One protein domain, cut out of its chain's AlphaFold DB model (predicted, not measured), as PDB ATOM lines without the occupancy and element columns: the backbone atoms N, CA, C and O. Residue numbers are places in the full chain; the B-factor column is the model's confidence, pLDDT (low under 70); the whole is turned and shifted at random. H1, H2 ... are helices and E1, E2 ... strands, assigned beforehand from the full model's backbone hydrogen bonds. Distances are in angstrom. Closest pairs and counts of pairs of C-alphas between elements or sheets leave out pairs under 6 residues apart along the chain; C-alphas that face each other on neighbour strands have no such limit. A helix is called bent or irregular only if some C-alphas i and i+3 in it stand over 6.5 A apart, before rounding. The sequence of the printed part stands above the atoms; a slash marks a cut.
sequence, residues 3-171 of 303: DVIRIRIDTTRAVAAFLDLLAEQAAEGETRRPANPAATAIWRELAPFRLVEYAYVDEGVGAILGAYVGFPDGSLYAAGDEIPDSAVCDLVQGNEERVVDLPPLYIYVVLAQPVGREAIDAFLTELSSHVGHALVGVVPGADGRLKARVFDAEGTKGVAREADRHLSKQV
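AT A GLANCE: This is residues 3 to 171 of the 303 residues of an uncharacterized protein of Magnetospirillum marisnigri (UniProt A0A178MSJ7). A strongly twisted sheet of seven strands makes a wall, with helices H2 and H4 over one face. From the end of E1 the long helix H1 runs on beyond the sheet; H2 folds back from it, and short H3 packs on H2. The printed part has 169 residues, with named elements E1 H1 H2 E2 E3 H3 E4 H4 E5 E6 E7 and class mixed; the antiparallel sheet runs E3 E2 E4 E1 E5 E6 E7. It is compact, radius of gyration of the C-alphas 16.5 A, and only just elongated, spanning 50 by 33 by 31 A.

HOW THE PARTS SIT: Begin at E1, residues 3 to 9: its antiparallel neighbour E4, residues 105 to 115, has N 107 and O 7 at 2.8 A. E4 bends by 102 degrees at residue 112. Next comes E2, residues 64 to 70, with N 68 and O 108 at 2.8 A; it forms a hairpin with edge strand E3, residues 76 to 78, where N 69 and O 77 are 2.7 A apart. On the other side of E1 find E5, residues 135 to 140, with N 8 and O 136 at 2.8 A. E5, E6, residues 146 to 151, and edge strand E7, residues 159 to 161, form a meander, each the antiparallel neighbour of the one before: N 137 and O 149 are 2.8 A apart, N 148 and O 160 3.0 A. H4, residues 117 to 131, is on the sheet at a height of 8.2 A, along the strands, at 9 degrees to E5 on the local plane. H2, residues 37 to 51, is on the same face, height 9.9 A, making two layers, helices on one face of a sheet; it is only just irregular, with C-alphas 45 and 48 7.0 A apart. H1, residues 11 to 27, touches H2 at a steep tilt of 65 degrees, opposite ways; closest are the C-alphas of Val 15 and Ala 41, 5.2 A. H3, residues 85 to 91, touches residues 39 to 43 of H2 alone, closest at the C-alphas of Cys 89 and Ala 39, 5.9 A. Every O i to N i+4 pair is within hydrogen-bond range in H1 and H4, 8 of 11 in H2 and 2 of 3 in H3. Three split strand-helix-strand units, same-way strands with another between them, have right-handed crossovers: E1, H1 H2, E2; E3, H3, E4; E4, H4, E5.

IN THESE COORDINATES: Find C-alpha 3 at (204.290, 192.241, 108.660); E1 runs 19.6 A from there. H1 runs 24.4 A from C-alpha 11 to C-alpha 27 at (195.688, 186.861, 154.527), H2 21.8 A, E4 23.0 A and H4 20.6 A. E7 ends at C-alpha 161, (202.001, 175.327, 119.922).

THE WHOLE: The C-alphas farthest apart, Gly 29 and Gln 113, are 52.5 A apart. The printed part has no cut; links H2 to E2 and H3 to E4 are long. Mean pLDDT of the printed part is 87.1; residues 80 to 81, 161 and 163 to 164 are under 70.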
ATOM      1  N   ASP A   3     204.706 190.836 108.679       90.56
ATOM      2  CA  ASP A   3     204.290 192.241 108.660       90.56
ATOM      3  C   ASP A   3     203.362 192.590 109.832       90.56
ATOM      4  O   ASP A   3     202.887 193.724 109.939       90.56
ATOM      5  N   VAL A   4     203.129 191.626 110.731       93.56
ATOM      6  CA  VAL A   4     202.408 191.815 111.989       93.56
ATOM      7  C   VAL A   4     203.117 191.063 113.109       93.56
ATOM      8  O   VAL A   4     203.231 189.838 113.079       93.56
ATOM      9  N   ILE A   5     203.529 191.775 114.152       93.88
ATOM     10  CA  ILE A   5     203.995 191.155 115.394       93.88
ATOM     11  C   ILE A   5     202.773 190.869 116.264       93.88
ATOM     12  O   ILE A   5     201.878 191.705 116.397       93.88
ATOM     13  N   ARG A   6     202.714 189.668 116.838       94.31
ATOM     14  CA  ARG A   6     201.570 189.181 117.617       94.31
ATOM     15  C   ARG A   6     202.029 188.870 119.031       94.31
ATOM     16  O   ARG A   6     202.915 188.040 119.202       94.31
ATOM     17  N   ILE A   7     201.419 189.494 120.028       94.44
ATOM     18  CA  ILE A   7     201.688 189.240 121.446       94.44
ATOM     19  C   ILE A   7     200.426 188.634 122.046       94.44
ATOM     20  O   ILE A   7     199.343 189.200 121.924       94.44
ATOM     21  N   ARG A   8     200.548 187.460 122.654       93.94
ATOM     22  CA  ARG A   8     199.461 186.740 123.313       93.94
ATOM     23  C   ARG A   8     199.397 187.149 124.781       93.94
ATOM     24  O   ARG A   8     200.376 186.990 125.506       93.94
ATOM     25  N   ILE A   9     198.219 187.569 125.223       93.31
ATOM     26  CA  ILE A   9     197.890 187.756 126.635       93.31
ATOM     27  C   ILE A   9     197.079 186.548 127.093       93.31
ATOM     28  O   ILE A   9     195.983 186.282 126.592       93.31
ATOM     29  N   ASP A  10     197.642 185.792 128.031       92.44
ATOM     30  CA  ASP A  10     196.968 184.652 128.645       92.44
ATOM     31  C   ASP A  10     196.017 185.140 129.741       92.44
ATOM     32  O   ASP A  10     196.406 185.320 130.893       92.44
ATOM     33  N   THR A  11     194.770 185.395 129.359       93.06
ATOM     34  CA  THR A  11     193.732 185.942 130.244       93.06
ATOM     35  C   THR A  11     193.457 185.031 131.434       93.06
ATOM     36  O   THR A  11     193.347 185.516 132.557       93.06
ATOM     37  N   THR A  12     193.425 183.713 131.222       93.44
ATOM     38  CA  THR A  12     193.257 182.726 132.295       93.44
ATOM     39  C   THR A  12     194.372 182.845 133.323       93.44
ATOM     40  O   THR A  12     194.110 182.967 134.522       93.44
ATOM     41  N   ARG A  13     195.629 182.846 132.865       92.62
ATOM     42  CA  ARG A  13     196.791 182.953 133.753       92.62
ATOM     43  C   ARG A  13     196.838 184.299 134.476       92.62
ATOM     44  O   ARG A  13     197.172 184.323 135.657       92.62
ATOM     45  N   ALA A  14     196.496 185.386 133.792       92.75
ATOM     46  CA  ALA A  14     196.445 186.722 134.376       92.75
ATOM     47  C   ALA A  14     195.408 186.824 135.502       92.75
ATOM     48  O   ALA A  14     195.713 187.295 136.598       92.75
ATOM     49  N   VAL A  15     194.190 186.328 135.255       94.56
ATOM     50  CA  VAL A  15     193.123 186.296 136.263       94.56
ATOM     51  C   VAL A  15     193.524 185.416 137.443       94.56
ATOM     52  O   VAL A  15     193.355 185.839 138.584       94.56
ATOM     53  N   ALA A  16     194.105 184.238 137.195       94.56
ATOM     54  CA  ALA A  16     194.593 183.357 138.255       94.56
ATOM     55  C   ALA A  16     195.638 184.045 139.143       94.56
ATOM     56  O   ALA A  16     195.436 184.142 140.350       94.56
ATOM     57  N   ALA A  17     196.688 184.610 138.541       92.94
ATOM     58  CA  ALA A  17     197.749 185.293 139.278       92.94
ATOM     59  C   ALA A  17     197.217 186.469 140.112       92.94
ATOM     60  O   ALA A  17     197.668 186.696 141.234       92.94
ATOM     61  N   PHE A  18     196.238 187.215 139.592       94.50
ATOM     62  CA  PHE A  18     195.652 188.320 140.344       94.50
ATOM     63  C   PHE A  18     194.745 187.854 141.487       94.50
ATOM     64  O   PHE A  18     194.751 188.466 142.554       94.50
ATOM     65  N   LEU A  19     193.970 186.786 141.294       92.88
ATOM     66  CA  LEU A  19     193.153 186.214 142.364       92.88
ATOM     67  C   LEU A  19     194.018 185.633 143.489       92.88
ATOM     68  O   LEU A  19     193.678 185.834 144.654       92.88
ATOM     69  N   ASP A  20     195.142 184.999 143.153       93.69
ATOM     70  CA  ASP A  20     196.121 184.517 144.134       93.69
ATOM     71  C   ASP A  20     196.719 185.690 144.929       93.69
ATOM     72  O   ASP A  20     196.691 185.672 146.159       93.69
ATOM     73  N   LEU A  21     197.128 186.771 144.250       92.19
ATOM     74  CA  LEU A  21     197.606 187.996 144.906       92.19
ATOM     75  C   LEU A  21     196.558 188.591 145.860       92.19
ATOM     76  O   LEU A  21     196.889 189.012 146.967       92.19
ATOM     77  N   LEU A  22     195.286 188.640 145.453       91.94
ATOM     78  CA  LEU A  22     194.207 189.136 146.312       91.94
ATOM     79  C   LEU A  22     193.990 188.237 147.538       91.94
ATOM     80  O   LEU A  22     193.655 188.741 148.610       91.94
ATOM     81  N   ALA A  23     194.171 186.921 147.399       90.06
ATOM     82  CA  ALA A  23     194.080 185.985 148.516       90.06
ATOM     83  C   ALA A  23     195.245 186.163 149.505       90.06
ATOM     84  O   ALA A  23     195.018 186.150 150.716       90.06
ATOM     85  N   GLU A  24     196.462 186.387 149.006       91.56
ATOM     86  CA  GLU A  24     197.637 186.720 149.824       91.56
ATOM     87  C   GLU A  24     197.423 188.034 150.588       91.56
ATOM     88  O   GLU A  24     197.560 188.069 151.810       91.56
ATOM     89  N   GLN A  25     196.968 189.089 149.905       90.75
ATOM     90  CA  GLN A  25     196.658 190.384 150.524       90.75
ATOM     91  C   GLN A  25     195.569 190.272 151.600       90.75
ATOM     92  O   GLN A  25     195.672 190.883 152.667       90.75
ATOM     93  N   ALA A  26     194.544 189.449 151.362       88.56
ATOM     94  CA  ALA A  26     193.510 189.178 152.353       88.56
ATOM     95  C   ALA A  26     194.056 188.450 153.591       88.56
ATOM     96  O   ALA A  26     193.636 188.749 154.713       88.56
ATOM     97  N   ALA A  27     195.012 187.532 153.416       89.12
ATOM     98  CA  ALA A  27     195.688 186.861 154.527       89.12
ATOM     99  C   ALA A  27     196.549 187.830 155.363       89.12
ATOM    100  O   ALA A  27     196.688 187.639 156.571       89.12
ATOM    101  N   GLU A  28     197.065 188.894 154.746       88.62
ATOM    102  CA  GLU A  28     197.801 189.982 155.406       88.62
ATOM    103  C   GLU A  28     196.887 191.041 156.060       88.62
ATOM    104  O   GLU A  28     197.369 191.953 156.732       88.62
ATOM    105  N   GLY A  29     195.563 190.896 155.933       84.12
ATOM    106  CA  GLY A  29     194.566 191.752 156.583       84.12
ATOM    107  C   GLY A  29     194.034 192.901 155.722       84.12
ATOM    108  O   GLY A  29     193.249 193.711 156.222       84.12
ATOM    109  N   GLU A  30     194.404 192.977 154.439       79.56
ATOM    110  CA  GLU A  30     193.780 193.899 153.488       79.56
ATOM    111  C   GLU A  30     192.379 193.394 153.112       79.56
ATOM    112  O   GLU A  30     192.181 192.235 152.761       79.56
ATOM    113  N   THR A  31     191.371 194.260 153.196       72.94
ATOM    114  CA  THR A  31     189.961 193.854 153.002       72.94
ATOM    115  C   THR A  31     189.325 194.477 151.768       72.94
ATOM    116  O   THR A  31     188.203 194.119 151.398       72.94
ATOM    117  N   ARG A  32     190.021 195.399 151.095       78.31
ATOM    118  CA  ARG A  32     189.517 196.040 149.882       78.31
ATOM    119  C   ARG A  32     189.820 195.184 148.661       78.31
ATOM    120  O   ARG A  32     190.919 195.207 148.118       78.31
ATOM    121  N   ARG A  33     188.794 194.483 148.185       82.06
ATOM    122  CA  ARG A  33     188.799 193.789 146.894       82.06
ATOM    123  C   ARG A  33     188.082 194.639 145.833       82.06
ATOM    124  O   ARG A  33     187.062 195.252 146.158       82.06
ATOM    125  N   PRO A  34     188.561 194.686 144.577       86.56
ATOM    126  CA  PRO A  34     187.810 195.304 143.483       86.56
ATOM    127  C   PRO A  34     186.486 194.569 143.226       86.56
ATOM    128  O   PRO A  34     186.393 193.362 143.434       86.56
ATOM    129  N   ALA A  35     185.476 195.290 142.726       87.25
ATOM    130  CA  ALA A  35     184.142 194.740 142.463       87.25
ATOM    131  C   ALA A  35     184.117 193.693 141.333       87.25
ATOM    132  O   ALA A  35     183.324 192.761 141.384       87.25
ATOM    133  N   ASN A  36     185.002 193.827 140.338       91.50
ATOM    134  CA  ASN A  36     185.218 192.825 139.292       91.50
ATOM    135  C   ASN A  36     186.720 192.489 139.209       91.50
ATOM    136  O   ASN A  36     187.470 193.132 138.463       91.50
ATOM    137  N   PRO A  37     187.197 191.532 140.024       91.38
ATOM    138  CA  PRO A  37     188.597 191.128 140.058       91.38
ATOM    139  C   PRO A  37     189.115 190.609 138.716       91.38
ATOM    140  O   PRO A  37     190.215 190.986 138.321       91.38
ATOM    141  N   ALA A  38     188.335 189.799 137.994       92.62
ATOM    142  CA  ALA A  38     188.763 189.249 136.710       92.62
ATOM    143  C   ALA A  38     188.964 190.343 135.647       92.62
ATOM    144  O   ALA A  38     190.012 190.389 135.002       92.62
ATOM    145  N   ALA A  39     188.019 191.283 135.519       92.69
ATOM    146  CA  ALA A  39     188.182 192.424 134.613       92.69
ATOM    147  C   ALA A  39     189.368 193.308 135.030       92.69
ATOM    148  O   ALA A  39     190.139 193.756 134.186       92.69
ATOM    149  N   THR A  40     189.560 193.507 136.340       93.06
ATOM    150  CA  THR A  40     190.703 194.267 136.873       93.06
ATOM    151  C   THR A  40     192.031 193.603 136.500       93.06
ATOM    152  O   THR A  40     192.962 194.301 136.112       93.06
ATOM    153  N   ALA A  41     192.124 192.271 136.566       93.69
ATOM    154  CA  ALA A  41     193.317 191.535 136.146       93.69
ATOM    155  C   ALA A  41     193.638 191.779 134.666       93.69
ATOM    156  O   ALA A  41     194.764 192.132 134.331       93.69
ATOM    157  N   ILE A  42     192.636 191.664 133.789       93.62
ATOM    158  CA  ILE A  42     192.813 191.891 132.347       93.62
ATOM    159  C   ILE A  42     193.243 193.333 132.074       93.62
ATOM    160  O   ILE A  42     194.162 193.567 131.293       93.62
ATOM    161  N   TRP A  43     192.634 194.307 132.748       92.62
ATOM    162  CA  TRP A  43     193.030 195.704 132.609       92.62
ATOM    163  C   TRP A  43     194.460 195.970 133.064       92.62
ATOM    164  O   TRP A  43     195.162 196.741 132.409       92.62
ATOM    165  N   ARG A  44     194.910 195.319 134.143       91.56
ATOM    166  CA  ARG A  44     196.304 195.397 134.594       91.56
ATOM    167  C   ARG A  44     197.267 194.845 133.547       91.56
ATOM    168  O   ARG A  44     198.286 195.480 133.309       91.56
ATOM    169  N   GLU A  45     196.927 193.734 132.896       91.56
ATOM    170  CA  GLU A  45     197.747 193.165 131.817       91.56
ATOM    171  C   GLU A  45     197.774 194.037 130.559       91.56
ATOM    172  O   GLU A  45     198.793 194.119 129.883       91.56
ATOM    173  N   LEU A  46     196.666 194.699 130.220       91.31
ATOM    174  CA  LEU A  46     196.603 195.574 129.046       91.31
ATOM    175  C   LEU A  46     197.247 196.945 129.292       91.31
ATOM    176  O   LEU A  46     197.649 197.605 128.335       91.31
ATOM    177  N   ALA A  47     197.342 197.393 130.546       88.69
ATOM    178  CA  ALA A  47     197.787 198.740 130.891       88.69
ATOM    179  C   ALA A  47     199.163 199.129 130.311       88.69
ATOM    180  O   ALA A  47     199.237 200.218 129.733       88.69
ATOM    181  N   PRO A  48     200.220 198.290 130.374       87.56
ATOM    182  CA  PRO A  48     201.520 198.646 129.805       87.56
ATOM    183  C   PRO A  48     201.421 198.961 128.310       87.56
ATOM    184  O   PRO A  48     201.923 199.971 127.836       87.56
ATOM    185  N   PHE A  49     200.661 198.158 127.573       87.94
ATOM    186  CA  PHE A  49     200.517 198.259 126.121       87.94
ATOM    187  C   PHE A  49     199.741 199.487 125.639       87.94
ATOM    188  O   PHE A  49     199.835 199.833 124.459       87.94
ATOM    189  N   ARG A  50     198.987 200.137 126.533       79.00
ATOM    190  CA  ARG A  50     198.304 201.414 126.270       79.00
ATOM    191  C   ARG A  50     199.241 202.614 126.360       79.00
ATOM    192  O   ARG A  50     198.946 203.658 125.782       79.00
ATOM    193  N   LEU A  51     200.325 202.471 127.121       72.75
ATOM    194  CA  LEU A  51     201.300 203.525 127.404       72.75
ATOM    195  C   LEU A  51     202.595 203.358 126.603       72.75
ATOM    196  O   LEU A  51     203.374 204.299 126.512       72.75
ATOM    197  N   VAL A  52     202.826 202.177 126.028       75.88
ATOM    198  CA  VAL A  52     204.000 201.900 125.202       75.88
ATOM    199  C   VAL A  52     203.906 202.627 123.863       75.88
ATOM    200  O   VAL A  52     202.988 202.408 123.071       75.88
ATOM    201  N   GLU A  53     204.937 203.411 123.568       77.44
ATOM    202  CA  GLU A  53     205.170 203.986 122.249       77.44
ATOM    203  C   GLU A  53     205.985 203.005 121.403       77.44
ATOM    204  O   GLU A  53     207.210 203.056 121.347       77.44
ATOM    205  N   TYR A  54     205.289 202.072 120.749       82.56
ATOM    206  CA  TYR A  54     205.923 200.964 120.022       82.56
ATOM    207  C   TYR A  54     206.963 201.416 118.989       82.56
ATOM    208  O   TYR A  54     207.915 200.685 118.736       82.56
ATOM    209  N   ALA A  55     206.784 202.599 118.393       70.94
ATOM    210  CA  ALA A  55     207.679 203.138 117.370       70.94
ATOM    211  C   ALA A  55     209.106 203.414 117.879       70.94
ATOM    212  O   ALA A  55     210.027 203.436 117.070       70.94
ATOM    213  N   TYR A  56     209.292 203.587 119.191       74.25
ATOM    214  CA  TYR A  56     210.576 203.965 119.792       74.25
ATOM    215  C   TYR A  56     211.228 202.841 120.603       74.25
ATOM    216  O   TYR A  56     212.259 203.056 121.231       74.25
ATOM    217  N   VAL A  57     210.632 201.645 120.601       81.75
ATOM    218  CA  VAL A  57     211.135 200.507 121.383       81.75
ATOM    219  C   VAL A  57     212.398 199.920 120.755       81.75
ATOM    220  O   VAL A  57     213.379 199.714 121.454       81.75
ATOM    221  N   ASP A  58     212.386 199.646 119.449       83.25
ATOM    222  CA  ASP A  58     213.541 199.107 118.720       83.25
ATOM    223  C   ASP A  58     213.439 199.506 117.240       83.25
ATOM    224  O   ASP A  58     212.441 199.226 116.572       83.25
ATOM    225  N   GLU A  59     214.473 200.171 116.717       80.00
ATOM    226  CA  GLU A  59     214.497 200.661 115.328       80.00
ATOM    227  C   GLU A  59     214.560 199.525 114.289       80.00
ATOM    228  O   GLU A  59     214.235 199.720 113.114       80.00
ATOM    229  N   GLY A  60     214.950 198.314 114.694       84.75
ATOM    230  CA  GLY A  60     215.170 197.157 113.830       84.75
ATOM    231  C   GLY A  60     213.907 196.611 113.166       84.75
ATOM    232  O   GLY A  60     214.005 195.967 112.116       84.75
ATOM    233  N   VAL A  61     212.717 196.880 113.716       86.94
ATOM    234  CA  VAL A  61     211.431 196.539 113.071       86.94
ATOM    235  C   VAL A  61     210.911 197.634 112.134       86.94
ATOM    236  O   VAL A  61     209.965 197.396 111.377       86.94
ATOM    237  N   GLY A  62     211.547 198.806 112.132       85.62
ATOM    238  CA  GLY A  62     211.163 199.953 111.319       85.62
ATOM    239  C   GLY A  62     209.805 200.551 111.699       85.62
ATOM    240  O   GLY A  62     209.302 200.385 112.806       85.62
ATOM    241  N   ALA A  63     209.200 201.275 110.754       84.44
ATOM    242  CA  ALA A  63     207.977 202.029 111.007       84.44
ATOM    243  C   ALA A  63     206.773 201.128 111.341       84.44
ATOM    244  O   ALA A  63     206.475 200.158 110.637       84.44
ATOM    245  N   ILE A  64     206.019 201.523 112.367       86.00
ATOM    246  CA  ILE A  64     204.802 200.848 112.825       86.00
ATOM    247  C   ILE A  64     203.581 201.645 112.356       86.00
ATOM    248  O   ILE A  64     203.490 202.859 112.527       86.00
ATOM    249  N   LEU A  65     202.628 200.962 111.722       83.38
ATOM    250  CA  LEU A  65     201.387 201.571 111.243       83.38
ATOM    251  C   LEU A  65     200.378 201.779 112.372       83.38
ATOM    252  O   LEU A  65     199.638 202.760 112.334       83.38
ATOM    253  N   GLY A  66     200.375 200.881 113.355       83.44
ATOM    254  CA  GLY A  66     199.546 200.956 114.552       83.44
ATOM    255  C   GLY A  66     199.621 199.672 115.372       83.44
ATOM    256  O   GLY A  66     200.114 198.646 114.896       83.44
ATOM    257  N   ALA A  67     199.112 199.729 116.600       89.50
ATOM    258  CA  ALA A  67     198.960 198.576 117.478       89.50
ATOM    259  C   ALA A  67     197.486 198.376 117.846       89.50
ATOM    260  O   ALA A  67     196.783 199.341 118.151       89.50
ATOM    261  N   TYR A  68     197.017 197.127 117.836       90.38
ATOM    262  CA  TYR A  68     195.609 196.786 118.045       90.38
ATOM    263  C   TYR A  68     195.437 195.642 119.038       90.38
ATOM    264  O   TYR A  68     196.115 194.628 118.928       90.38
ATOM    265  N   VAL A  69     194.482 195.756 119.953       92.38
ATOM    266  CA  VAL A  69     194.030 194.675 120.829       92.38
ATOM    267  C   VAL A  69     192.856 193.963 120.166       92.38
ATOM    268  O   VAL A  69     191.818 194.572 119.902       92.38
ATOM    269  N   GLY A  70     193.032 192.678 119.874       91.94
ATOM    270  CA  GLY A  70     192.003 191.802 119.337       91.94
ATOM    271  C   GLY A  70     191.404 190.893 120.394       91.94
ATOM    272  O   GLY A  70     192.122 190.207 121.128       91.94
ATOM    273  N   PHE A  71     190.078 190.881 120.410       91.81
ATOM    274  CA  PHE A  71     189.253 190.086 121.300       91.81
ATOM    275  C   PHE A  71     188.784 188.791 120.616       91.81
ATOM    276  O   PHE A  71     188.798 188.683 119.383       91.81
ATOM    277  N   PRO A  72     188.357 187.783 121.396       88.81
ATOM    278  CA  PRO A  72     187.969 186.471 120.879       88.81
ATOM    279  C   PRO A  72     186.705 186.495 120.012       88.81
ATOM    280  O   PRO A  72     186.535 185.628 119.156       88.81
ATOM    281  N   ASP A  73     185.834 187.484 120.217       87.44
ATOM    282  CA  ASP A  73     184.648 187.752 119.394       87.44
ATOM    283  C   ASP A  73     185.001 188.349 118.015       87.44
ATOM    284  O   ASP A  73     184.137 188.524 117.155       87.44
ATOM    285  N   GLY A  74     186.285 188.636 117.783       85.81
ATOM    286  CA  GLY A  74     186.805 189.246 116.569       85.81
ATOM    287  C   GLY A  74     186.789 190.772 116.587       85.81
ATOM    288  O   GLY A  74     187.212 191.376 115.594       85.81
ATOM    289  N   SER A  75     186.337 191.408 117.669       88.00
ATOM    290  CA  SER A  75     186.439 192.855 117.821       88.00
ATOM    291  C   SER A  75     187.906 193.287 117.958       88.00
ATOM    292  O   SER A  75     188.778 192.536 118.401       88.00
ATOM    293  N   LEU A  76     188.197 194.496 117.474       88.38
ATOM    294  CA  LEU A  76     189.535 195.084 117.444       88.38
ATOM    295  C   LEU A  76     189.475 196.527 117.913       88.38
ATOM    296  O   LEU A  76     188.657 197.299 117.409       88.38
ATOM    297  N   TYR A  77     190.387 196.895 118.798       86.56
ATOM    298  CA  TYR A  77     190.530 198.246 119.328       86.56
ATOM    299  C   TYR A  77     191.985 198.681 119.195       86.56
ATOM    300  O   TYR A  77     192.874 197.838 119.257       86.56
ATOM    301  N   ALA A  78     192.261 199.967 118.998       83.75
ATOM    302  CA  ALA A  78     193.640 200.445 119.051       83.75
ATOM    303  C   ALA A  78     194.197 200.277 120.475       83.75
ATOM    304  O   ALA A  78     193.488 200.491 121.456       83.75
ATOM    305  N   ALA A  79     195.464 199.878 120.595       81.19
ATOM    306  CA  ALA A  79     196.106 199.672 121.893       81.19
ATOM    307  C   ALA A  79     196.225 200.988 122.678       81.19
ATOM    308  O   ALA A  79     196.079 200.982 123.891       81.19
ATOM    309  N   GLY A  80     196.389 202.122 121.990       68.56
ATOM    310  CA  GLY A  80     196.379 203.463 122.584       68.56
ATOM    311  C   GLY A  80     194.985 204.046 122.862       68.56
ATOM    312  O   GLY A  80     194.900 205.219 123.247       68.56
ATOM    313  N   ASP A  81     193.910 203.271 122.657       66.69
ATOM    314  CA  ASP A  81     192.515 203.707 122.758       66.69
ATOM    315  C   ASP A  81     191.794 203.227 124.007       66.69
ATOM    316  O   ASP A  81     192.199 202.285 124.688       66.69
ATOM    317  N   GLU A  82     190.708 203.930 124.330       73.25
ATOM    318  CA  GLU A  82     189.739 203.439 125.295       73.25
ATOM    319  C   GLU A  82     188.997 202.265 124.665       73.25
ATOM    320  O   GLU A  82     188.050 202.415 123.894       73.25
ATOM    321  N   ILE A  83     189.486 201.069 124.975       84.12
ATOM    322  CA  ILE A  83     188.704 199.846 124.860       84.12
ATOM    323  C   ILE A  83     187.465 200.049 125.753       84.12
ATOM    324  O   ILE A  83     187.633 200.399 126.921       84.12
ATOM    325  N   PRO A  84     186.232 199.877 125.247       83.81
ATOM    326  CA  PRO A  84     185.039 200.005 126.070       83.81
ATOM    327  C   PRO A  84     185.084 199.024 127.242       83.81
ATOM    328  O   PRO A  84     185.392 197.848 127.043       83.81
ATOM    329  N   ASP A  85     184.710 199.479 128.437       86.19
ATOM    330  CA  ASP A  85     184.643 198.622 129.629       86.19
ATOM    331  C   ASP A  85     183.774 197.381 129.408       86.19
ATOM    332  O   ASP A  85     184.090 196.310 129.927       86.19
ATOM    333  N   SER A  86     182.722 197.494 128.589       88.06
ATOM    334  CA  SER A  86     181.878 196.361 128.210       88.06
ATOM    335  C   SER A  86     182.659 195.261 127.493       88.06
ATOM    336  O   SER A  86     182.445 194.100 127.801       88.06
ATOM    337  N   ALA A  87     183.629 195.584 126.633       90.31
ATOM    338  CA  ALA A  87     184.398 194.571 125.904       90.31
ATOM    339  C   ALA A  87     185.210 193.664 126.848       90.31
ATOM    340  O   ALA A  87     185.324 192.459 126.624       90.31
ATOM    341  N   VAL A  88     185.755 194.231 127.932       90.75
ATOM    342  CA  VAL A  88     186.478 193.464 128.961       90.75
ATOM    343  C   VAL A  88     185.511 192.787 129.932       90.75
ATOM    344  O   VAL A  88     185.749 191.649 130.327       90.75
ATOM    345  N   CYS A  89     184.412 193.447 130.306       90.31
ATOM    346  CA  CYS A  89     183.401 192.852 131.183       90.31
ATOM    347  C   CYS A  89     182.713 191.641 130.538       90.31
ATOM    348  O   CYS A  89     182.563 190.615 131.198       90.31
ATOM    349  N   ASP A  90     182.363 191.723 129.255       91.00
ATOM    350  CA  ASP A  90     181.704 190.652 128.500       91.00
ATOM    351  C   ASP A  90     182.606 189.412 128.389       91.00
ATOM    352  O   ASP A  90     182.132 188.278 128.470       91.00
ATOM    353  N   LEU A  91     183.927 189.611 128.294       89.94
ATOM    354  CA  LEU A  91     184.916 188.530 128.270       89.94
ATOM    355  C   LEU A  91     184.914 187.685 129.554       89.94
ATOM    356  O   LEU A  91     185.195 186.488 129.499       89.94
ATOM    357  N   VAL A  92     184.615 188.297 130.703       91.75
ATOM    358  CA  VAL A  92     184.624 187.636 132.021       91.75
ATOM    359  C   VAL A  92     183.230 187.421 132.601       91.75
ATOM    360  O   VAL A  92     183.110 186.978 133.744       91.75
ATOM    361  N   GLN A  93     182.180 187.725 131.838       90.06
ATOM    362  CA  GLN A  93     180.805 187.708 132.319       90.06
ATOM    363  C   GLN A  93     180.433 186.340 132.914       90.06
ATOM    364  O   GLN A  93     180.635 185.288 132.301       90.06
ATOM    365  N   GLY A  94     179.887 186.354 134.132       84.69
ATOM    366  CA  GLY A  94     179.529 185.161 134.904       84.69
ATOM    367  C   GLY A  94     180.711 184.436 135.564       84.69
ATOM    368  O   GLY A  94     180.501 183.414 136.222       84.69
ATOM    369  N   ASN A  95     181.937 184.940 135.396       87.94
ATOM    370  CA  ASN A  95     183.178 184.380 135.933       87.94
ATOM    371  C   ASN A  95     184.033 185.436 136.659       87.94
ATOM    372  O   ASN A  95     185.237 185.262 136.823       87.94
ATOM    373  N   GLU A  96     183.418 186.516 137.136       89.50
ATOM    374  CA  GLU A  96     184.080 187.721 137.656       89.50
ATOM    375  C   GLU A  96     185.025 187.444 138.841       89.50
ATOM    376  O   GLU A  96     185.982 188.184 139.078       89.50
ATOM    377  N   GLU A  97     184.777 186.359 139.580       84.88
ATOM    378  CA  GLU A  97     185.546 185.967 140.763       84.88
ATOM    379  C   GLU A  97     186.267 184.616 140.644       84.88
ATOM    380  O   GLU A  97     186.780 184.112 141.647       84.88
ATOM    381  N   ARG A  98     186.281 183.980 139.468       83.81
ATOM    382  CA  ARG A  98     186.769 182.599 139.319       83.81
ATOM    383  C   ARG A  98     187.770 182.467 138.184       83.81
ATOM    384  O   ARG A  98     187.639 183.098 137.143       83.81
ATOM    385  N   VAL A  99     188.726 181.559 138.368       80.69
ATOM    386  CA  VAL A  99     189.592 181.100 137.281       80.69
ATOM    387  C   VAL A  99     188.810 180.090 136.447       80.69
ATOM    388  O   VAL A  99     188.529 178.980 136.900       80.69
ATOM    389  N   VAL A 100     188.452 180.484 135.232       85.19
ATOM    390  CA  VAL A 100     187.924 179.596 134.191       85.19
ATOM    391  C   VAL A 100     188.833 179.662 132.971       85.19
ATOM    392  O   VAL A 100     189.673 180.553 132.889       85.19
ATOM    393  N   ASP A 101     188.670 178.724 132.039       88.00
ATOM    394  CA  ASP A 101     189.393 178.739 130.765       88.00
ATOM    395  C   ASP A 101     188.885 179.900 129.893       88.00
ATOM    396  O   ASP A 101     187.932 179.772 129.121       88.00
ATOM    397  N   LEU A 102     189.478 181.072 130.107       89.38
ATOM    398  CA  LEU A 102     189.232 182.290 129.361       89.38
ATOM    399  C   LEU A 102     190.058 182.275 128.066       89.38
ATOM    400  O   LEU A 102     191.252 181.949 128.078       89.38
ATOM    401  N   PRO A 103     189.457 182.672 126.935       90.12
ATOM    402  CA  PRO A 103     190.181 182.797 125.678       90.12
ATOM    403  C   PRO A 103     191.231 183.923 125.754       90.12
ATOM    404  O   PRO A 103     190.980 184.958 126.380       90.12
ATOM    405  N   PRO A 104     192.398 183.760 125.104       92.12
ATOM    406  CA  PRO A 104     193.456 184.763 125.132       92.12
ATOM    407  C   PRO A 104     193.066 186.030 124.362       92.12
ATOM    408  O   PRO A 104     192.277 185.982 123.415       92.12
ATOM    409  N   LEU A 105     193.697 187.145 124.729       93.88
ATOM    410  CA  LEU A 105     193.714 188.364 123.919       93.88
ATOM    411  C   LEU A 105     194.998 188.418 123.095       93.88
ATOM    412  O   LEU A 105     196.012 187.815 123.461       93.88
ATOM    413  N   TYR A 106     194.968 189.166 121.995       94.19
ATOM    414  CA  TYR A 106     196.152 189.376 121.167       94.19
ATOM    415  C   TYR A 106     196.393 190.849 120.907       94.19
ATOM    416  O   TYR A 106     195.479 191.577 120.533       94.19
ATOM    417  N   ILE A 107     197.645 191.261 121.036       94.25
ATOM    418  CA  ILE A 107     198.113 192.568 120.601       94.25
ATOM    419  C   ILE A 107     198.785 192.375 119.251       94.25
ATOM    420  O   ILE A 107     199.698 191.562 119.103       94.25
ATOM    421  N   TYR A 108     198.301 193.108 118.262       94.25
ATOM    422  CA  TYR A 108     198.777 193.105 116.892       94.25
ATOM    423  C   TYR A 108     199.508 194.411 116.624       94.25
ATOM    424  O   TYR A 108     198.870 195.450 116.485       94.25
ATOM    425  N   VAL A 109     200.831 194.360 116.525       93.44
ATOM    426  CA  VAL A 109     201.653 195.498 116.106       93.44
ATOM    427  C   VAL A 109     201.866 195.378 114.602       93.44
ATOM    428  O   VAL A 109     202.521 194.449 114.125       93.44
ATOM    429  N   VAL A 110     201.248 196.275 113.839       92.69
ATOM    430  CA  VAL A 110     201.243 196.235 112.375       92.69
ATOM    431  C   VAL A 110     202.428 197.020 111.838       92.69
ATOM    432  O   VAL A 110     202.541 198.220 112.072       92.69
ATOM    433  N   LEU A 111     203.286 196.356 111.072       92.00
ATOM    434  CA  LEU A 111     204.511 196.937 110.535       92.00
ATOM    435  C   LEU A 111     204.264 197.553 109.160       92.00
ATOM    436  O   LEU A 111     203.450 197.056 108.374       92.00
ATOM    437  N   ALA A 112     204.988 198.618 108.823       88.88
ATOM    438  CA  ALA A 112     204.923 199.234 107.500       88.88
ATOM    439  C   ALA A 112     205.409 198.265 106.414       88.88
ATOM    440  O   ALA A 112     204.753 198.122 105.378       88.88
ATOM    441  N   GLN A 113     206.489 197.534 106.693       90.81
ATOM    442  CA  GLN A 113     207.091 196.552 105.794       90.81
ATOM    443  C   GLN A 113     207.285 195.206 106.509       90.81
ATOM    444  O   GLN A 113     207.418 195.184 107.731       90.81
ATOM    445  N   PRO A 114     207.301 194.077 105.777       91.56
ATOM    446  CA  PRO A 114     207.629 192.788 106.369       91.56
ATOM    447  C   PRO A 114     209.071 192.764 106.881       91.56
ATOM    448  O   PRO A 114     209.990 193.144 106.157       91.56
ATOM    449  N   VAL A 115     209.283 192.232 108.082       90.81
ATOM    450  CA  VAL A 115     210.611 192.151 108.707       90.81
ATOM    451  C   VAL A 115     211.054 190.711 108.949       90.81
ATOM    452  O   VAL A 115     210.269 189.752 108.926       90.81
ATOM    453  N   GLY A 116     212.363 190.541 109.130       88.75
ATOM    454  CA  GLY A 116     212.973 189.267 109.489       88.75
ATOM    455  C   GLY A 116     212.629 188.855 110.921       88.75
ATOM    456  O   GLY A 116     212.385 189.686 111.786       88.75
ATOM    457  N   ARG A 117     212.654 187.546 111.190       87.62
ATOM    458  CA  ARG A 117     212.356 187.021 112.529       87.62
ATOM    459  C   ARG A 117     213.342 187.510 113.595       87.62
ATOM    460  O   ARG A 117     212.942 187.677 114.734       87.62
ATOM    461  N   GLU A 118     214.602 187.729 113.235       88.75
ATOM    462  CA  GLU A 118     215.616 188.227 114.172       88.75
ATOM    463  C   GLU A 118     215.262 189.620 114.707       88.75
ATOM    464  O   GLU A 118     215.343 189.828 115.911       88.75
ATOM    465  N   ALA A 119     214.768 190.515 113.845       90.88
ATOM    466  CA  ALA A 119     214.282 191.834 114.252       90.88
ATOM    467  C   ALA A 119     213.049 191.738 115.165       90.88
ATOM    468  O   ALA A 119     212.974 192.429 116.172       90.88
ATOM    469  N   ILE A 120     212.108 190.832 114.866       91.38
ATOM    470  CA  ILE A 120     210.928 190.603 115.723       91.38
ATOM    471  C   ILE A 120     211.343 190.064 117.094       91.38
ATOM    472  O   ILE A 120     210.822 190.505 118.114       91.38
ATOM    473  N   ASP A 121     212.268 189.102 117.122       91.12
ATOM    474  CA  ASP A 121     212.774 188.525 118.364       91.12
ATOM    475  C   ASP A 121     213.483 189.603 119.218       91.12
ATOM    476  O   ASP A 121     213.293 189.624 120.433       91.12
ATOM    477  N   ALA A 122     214.279 190.488 118.601       90.88
ATOM    478  CA  ALA A 122     214.945 191.608 119.277       90.88
ATOM    479  C   ALA A 122     213.935 192.622 119.831       90.88
ATOM    480  O   ALA A 122     213.924 192.872 121.034       90.88
ATOM    481  N   PHE A 123     212.999 193.081 118.996       92.75
ATOM    482  CA  PHE A 123     211.932 193.994 119.399       92.75
ATOM    483  C   PHE A 123     211.099 193.451 120.563       92.75
ATOM    484  O   PHE A 123     210.815 194.177 121.506       92.75
ATOM    485  N   LEU A 124     210.710 192.171 120.540       93.50
ATOM    486  CA  LEU A 124     209.935 191.577 121.637       93.50
ATOM    487  C   LEU A 124     210.740 191.450 122.934       93.50
ATOM    488  O   LEU A 124     210.159 191.509 124.014       93.50
ATOM    489  N   THR A 125     212.060 191.285 122.834       92.44
ATOM    490  CA  THR A 125     212.962 191.284 123.992       92.44
ATOM    491  C   THR A 125     213.029 192.691 124.590       92.44
ATOM    492  O   THR A 125     212.767 192.861 125.779       92.44
ATOM    493  N   GLU A 126     213.259 193.709 123.762       92.44
ATOM    494  CA  GLU A 126     213.332 195.108 124.199       92.44
ATOM    495  C   GLU A 126     211.989 195.616 124.743       92.44
ATOM    496  O   GLU A 126     211.924 196.261 125.792       92.44
ATOM    497  N   LEU A 127     210.884 195.233 124.098       92.75
ATOM    498  CA  LEU A 127     209.537 195.525 124.577       92.75
ATOM    499  C   LEU A 127     209.272 194.870 125.937       92.75
ATOM    500  O   LEU A 127     208.634 195.482 126.790       92.75
ATOM    501  N   SER A 128     209.760 193.646 126.165       92.62
ATOM    502  CA  SER A 128     209.610 192.975 127.464       92.62
ATOM    503  C   SER A 128     210.360 193.712 128.577       92.62
ATOM    504  O   SER A 128     209.841 193.835 129.687       92.62
ATOM    505  N   SER A 129     211.528 194.284 128.265       90.25
ATOM    506  CA  SER A 129     212.290 195.141 129.179       90.25
ATOM    507  C   SER A 129     211.532 196.428 129.506       90.25
ATOM    508  O   SER A 129     211.427 196.790 130.676       90.25
ATOM    509  N   HIS A 130     210.940 197.078 128.497       87.62
ATOM    510  CA  HIS A 130     210.130 198.289 128.674       87.62
ATOM    511  C   HIS A 130     208.860 198.046 129.497       87.62
ATOM    512  O   HIS A 130     208.485 198.866 130.332       87.62
ATOM    513  N   VAL A 131     208.194 196.915 129.267       88.25
ATOM    514  CA  VAL A 131     206.980 196.519 129.993       88.25
ATOM    515  C   VAL A 131     207.306 196.020 131.411       88.25
ATOM    516  O   VAL A 131     206.476 196.132 132.312       88.25
ATOM    517  N   GLY A 132     208.517 195.503 131.634       87.12
ATOM    518  CA  GLY A 132     208.991 195.034 132.937       87.12
ATOM    519  C   GLY A 132     208.599 193.593 133.280       87.12
ATOM    520  O   GLY A 132     208.740 193.181 134.432       87.12
ATOM    521  N   HIS A 133     208.111 192.810 132.313       87.25
ATOM    522  CA  HIS A 133     207.849 191.379 132.481       87.25
ATOM    523  C   HIS A 133     207.941 190.616 131.157       87.25
ATOM    524  O   HIS A 133     207.917 191.191 130.070       87.25
ATOM    525  N   ALA A 134     208.007 189.286 131.254       90.56
ATOM    526  CA  ALA A 134     208.080 188.422 130.086       90.56
ATOM    527  C   ALA A 134     206.832 188.546 129.194       90.56
ATOM    528  O   ALA A 134     205.699 188.582 129.682       90.56
ATOM    529  N   LEU A 135     207.044 188.549 127.882       92.56
ATOM    530  CA  LEU A 135     206.023 188.587 126.841       92.56
ATOM    531  C   LEU A 135     205.889 187.228 126.165       92.56
ATOM    532  O   LEU A 135     206.858 186.483 126.034       92.56
ATOM    533  N   VAL A 136     204.693 186.915 125.669       93.38
ATOM    534  CA  VAL A 136     204.472 185.733 124.828       93.38
ATOM    535  C   VAL A 136     204.237 186.182 123.391       93.38
ATOM    536  O   VAL A 136     203.132 186.566 123.028       93.38
ATOM    537  N   GLY A 137     205.270 186.139 122.554       92.94
ATOM    538  CA  GLY A 137     205.160 186.437 121.128       92.94
ATOM    539  C   GLY A 137     204.709 185.222 120.320       92.94
ATOM    540  O   GLY A 137     205.196 184.114 120.533       92.94
ATOM    541  N   VAL A 138     203.818 185.414 119.354       91.81
ATOM    542  CA  VAL A 138     203.447 184.392 118.372       91.81
ATOM    543  C   VAL A 138     204.195 184.672 117.077       91.81
ATOM    544  O   VAL A 138     203.906 185.642 116.380       91.81
ATOM    545  N   VAL A 139     205.154 183.807 116.752       86.75
ATOM    546  CA  VAL A 139     206.053 183.993 115.606       86.75
ATOM    547  C   VAL A 139     206.058 182.774 114.680       86.75
ATOM    548  O   VAL A 139     205.823 181.647 115.138       86.75
ATOM    549  N   PRO A 140     206.377 182.947 113.384       79.06
ATOM    550  CA  PRO A 140     206.570 181.828 112.469       79.06
ATOM    551  C   PRO A 140     207.669 180.865 112.944       79.06
ATOM    552  O   PRO A 140     208.830 181.231 113.164       79.06
ATOM    553  N   GLY A 141     207.303 179.593 113.086       78.31
ATOM    554  CA  GLY A 141     208.219 178.482 113.293       78.31
ATOM    555  C   GLY A 141     208.985 178.117 112.020       78.31
ATOM    556  O   GLY A 141     208.613 178.489 110.910       78.31
ATOM    557  N   ALA A 142     210.062 177.340 112.172       79.50
ATOM    558  CA  ALA A 142     210.851 176.837 111.038       79.50
ATOM    559  C   ALA A 142     210.057 175.904 110.097       79.50
ATOM    560  O   ALA A 142     210.443 175.694 108.956       79.50
ATOM    561  N   ASP A 143     208.946 175.353 110.582       81.69
ATOM    562  CA  ASP A 143     207.985 174.511 109.865       81.69
ATOM    563  C   ASP A 143     206.858 175.317 109.194       81.69
ATOM    564  O   ASP A 143     205.894 174.732 108.706       81.69
ATOM    565  N   GLY A 144     206.941 176.654 109.205       76.12
ATOM    566  CA  GLY A 144     205.913 177.548 108.667       76.12
ATOM    567  C   GLY A 144     204.655 177.663 109.533       76.12
ATOM    568  O   GLY A 144     203.771 178.447 109.206       76.12
ATOM    569  N   ARG A 145     204.570 176.924 110.647       82.31
ATOM    570  CA  ARG A 145     203.466 177.022 111.612       82.31
ATOM    571  C   ARG A 145     203.771 178.073 112.664       82.31
ATOM    572  O   ARG A 145     204.921 178.211 113.080       82.31
ATOM    573  N   LEU A 146     202.747 178.773 113.135       84.56
ATOM    574  CA  LEU A 146     202.904 179.745 114.209       84.56
ATOM    575  C   LEU A 146     203.180 179.044 115.546       84.56
ATOM    576  O   LEU A 146     202.653 177.966 115.839       84.56
ATOM    577  N   LYS A 147     204.073 179.634 116.340       86.94
ATOM    578  CA  LYS A 147     204.481 179.120 117.651       86.94
ATOM    579  C   LYS A 147     204.486 180.254 118.658       86.94
ATOM    580  O   LYS A 147     205.031 181.320 118.374       86.94
ATOM    581  N   ALA A 148     203.935 179.990 119.835       90.25
ATOM    582  CA  ALA A 148     204.049 180.885 120.972       90.25
ATOM    583  C   ALA A 148     205.443 180.743 121.578       90.25
ATOM    584  O   ALA A 148     205.928 179.624 121.787       90.25
ATOM    585  N   ARG A 149     206.087 181.872 121.845       90.94
ATOM    586  CA  ARG A 149     207.410 181.951 122.445       90.94
ATOM    587  C   ARG A 149     207.440 182.960 123.564       90.94
ATOM    588  O   ARG A 149     206.869 184.032 123.428       90.94
ATOM    589  N   VAL A 150     208.124 182.608 124.641       91.88
ATOM    590  CA  VAL A 150     208.377 183.543 125.739       91.88
ATOM    591  C   VAL A 150     209.589 184.398 125.377       91.88
ATOM    592  O   VAL A 150     210.545 183.862 124.818       91.88
ATOM    593  N   PHE A 151     209.513 185.693 125.659       91.81
ATOM    594  CA  PHE A 151     210.586 186.673 125.541       91.81
ATOM    595  C   PHE A 151     210.679 187.417 126.867       91.81
ATOM    596  O   PHE A 151     209.669 187.919 127.353       91.81
ATOM    597  N   ASP A 152     211.861 187.473 127.457       90.75
ATOM    598  CA  ASP A 152     212.147 188.261 128.652       90.75
ATOM    599  C   ASP A 152     213.424 189.078 128.442       90.75
ATOM    600  O   ASP A 152     214.133 188.882 127.455       90.75
ATOM    601  N   ALA A 153     213.729 189.977 129.380       83.38
ATOM    602  CA  ALA A 153     214.909 190.838 129.319       83.38
ATOM    603  C   ALA A 153     216.241 190.055 129.291       83.38
ATOM    604  O   ALA A 153     217.270 190.592 128.890       83.38
ATOM    605  N   GLU A 154     216.233 188.782 129.696       83.44
ATOM    606  CA  GLU A 154     217.398 187.890 129.658       83.44
ATOM    607  C   GLU A 154     217.534 187.160 128.305       83.44
ATOM    608  O   GLU A 154     218.528 186.473 128.055       83.44
ATOM    609  N   GLY A 155     216.556 187.316 127.406       72.81
ATOM    610  CA  GLY A 155     216.520 186.681 126.091       72.81
ATOM    611  C   GLY A 155     216.136 185.198 126.129       72.81
ATOM    612  O   GLY A 155     216.395 184.470 125.160       72.81
ATOM    613  N   THR A 156     215.526 184.723 127.217       73.81
ATOM    614  CA  THR A 156     215.119 183.324 127.389       73.81
ATOM    615  C   THR A 156     213.938 182.992 126.480       73.81
ATOM    616  O   THR A 156     212.936 183.700 126.456       73.81
ATOM    617  N   LYS A 157     214.027 181.877 125.734       75.81
ATOM    618  CA  LYS A 157     213.014 181.472 124.739       75.81
ATOM    619  C   LYS A 157     212.382 180.118 125.068       75.81
ATOM    620  O   LYS A 157     212.947 179.070 124.759       75.81
ATOM    621  N   GLY A 158     211.174 180.134 125.634       73.81
ATOM    622  CA  GLY A 158     210.287 178.959 125.718       73.81
ATOM    623  C   GLY A 158     209.453 178.789 124.441       73.81
ATOM    624  O   GLY A 158     209.286 179.760 123.711       73.81
ATOM    625  N   VAL A 159     208.929 177.588 124.138       76.31
ATOM    626  CA  VAL A 159     208.089 177.357 122.939       76.31
ATOM    627  C   VAL A 159     206.876 176.474 123.246       76.31
ATOM    628  O   VAL A 159     207.031 175.374 123.772       76.31
ATOM    629  N   ALA A 160     205.689 176.906 122.818       74.44
ATOM    630  CA  ALA A 160     204.460 176.110 122.787       74.44
ATOM    631  C   ALA A 160     203.775 176.189 121.406       74.44
ATOM    632  O   ALA A 160     204.106 177.035 120.569       74.44
ATOM    633  N   ARG A 161     202.837 175.270 121.134       68.31
ATOM    634  CA  ARG A 161     202.001 175.327 119.922       68.31
ATOM    635  C   ARG A 161     200.890 176.356 120.110       68.31
ATOM    636  O   ARG A 161     200.238 176.346 121.146       68.31
ATOM    637  N   GLU A 162     200.668 177.169 119.083       82.44
ATOM    638  CA  GLU A 162     199.583 178.150 119.014       82.44
ATOM    639  C   GLU A 162     198.519 177.677 118.007       82.44
ATOM    640  O   GLU A 162     198.829 176.903 117.097       82.44
ATOM    641  N   ALA A 163     197.264 178.095 118.181       69.69
ATOM    642  CA  ALA A 163     196.184 177.792 117.240       69.69
ATOM    643  C   ALA A 163     196.130 178.817 116.090       69.69
ATOM    644  O   ALA A 163     196.358 180.003 116.301       69.69
ATOM    645  N   ASP A 164     195.744 178.386 114.885       63.03
ATOM    646  CA  ASP A 164     195.664 179.249 113.694       63.03
ATOM    647  C   ASP A 164     194.426 180.176 113.726       63.03
ATOM    648  O   ASP A 164     193.441 179.952 113.023       63.03
ATOM    649  N   ARG A 165     194.441 181.216 114.572       72.69
ATOM    650  CA  ARG A 165     193.333 182.194 114.711       72.69
ATOM    651  C   ARG A 165     193.745 183.650 114.470       72.69
ATOM    652  O   ARG A 165     193.034 184.571 114.863       72.69
ATOM    653  N   HIS A 166     194.890 183.879 113.838       85.88
ATOM    654  CA  HIS A 166     195.463 185.218 113.752       85.88
ATOM    655  C   HIS A 166     194.993 186.000 112.532       85.88
ATOM    656  O   HIS A 166     194.903 185.475 111.423       85.88
ATOM    657  N   LEU A 167     194.766 187.293 112.740       88.31
ATOM    658  CA  LEU A 167     194.422 188.210 111.665       88.31
ATOM    659  C   LEU A 167     195.664 188.569 110.835       88.31
ATOM    660  O   LEU A 167     196.788 188.660 111.348       88.31
ATOM    661  N   SER A 168     195.454 188.751 109.531       89.31
ATOM    662  CA  SER A 168     196.464 189.297 108.626       89.31
ATOM    663  C   SER A 168     196.542 190.818 108.766       89.31
ATOM    664  O   SER A 168     195.579 191.454 109.207       89.31
ATOM    665  N   LYS A 169     197.659 191.417 108.330       91.25
ATOM    666  CA  LYS A 169     197.808 192.878 108.232       91.25
ATOM    667  C   LYS A 169     196.638 193.519 107.495       91.25
ATOM    668  O   LYS A 169     196.068 194.488 107.983       91.25
ATOM    669  N   GLN A 170     196.262 192.952 106.349       89.75
ATOM    670  CA  GLN A 170     195.164 193.463 105.534       89.75
ATOM    671  C   GLN A 170     193.852 193.518 106.325       89.75
ATOM    672  O   GLN A 170     193.217 194.565 106.370       89.75
ATOM    673  N   VAL A 171     193.486 192.433 107.016       89.38
ATOM    674  CA  VAL A 171     192.241 192.386 107.797       89.38
ATOM    675  C   VAL A 171     192.264 193.384 108.956       89.38
ATOM    676  O   VAL A 171     191.246 194.019 109.229       89.38
TER     677      VAL A 171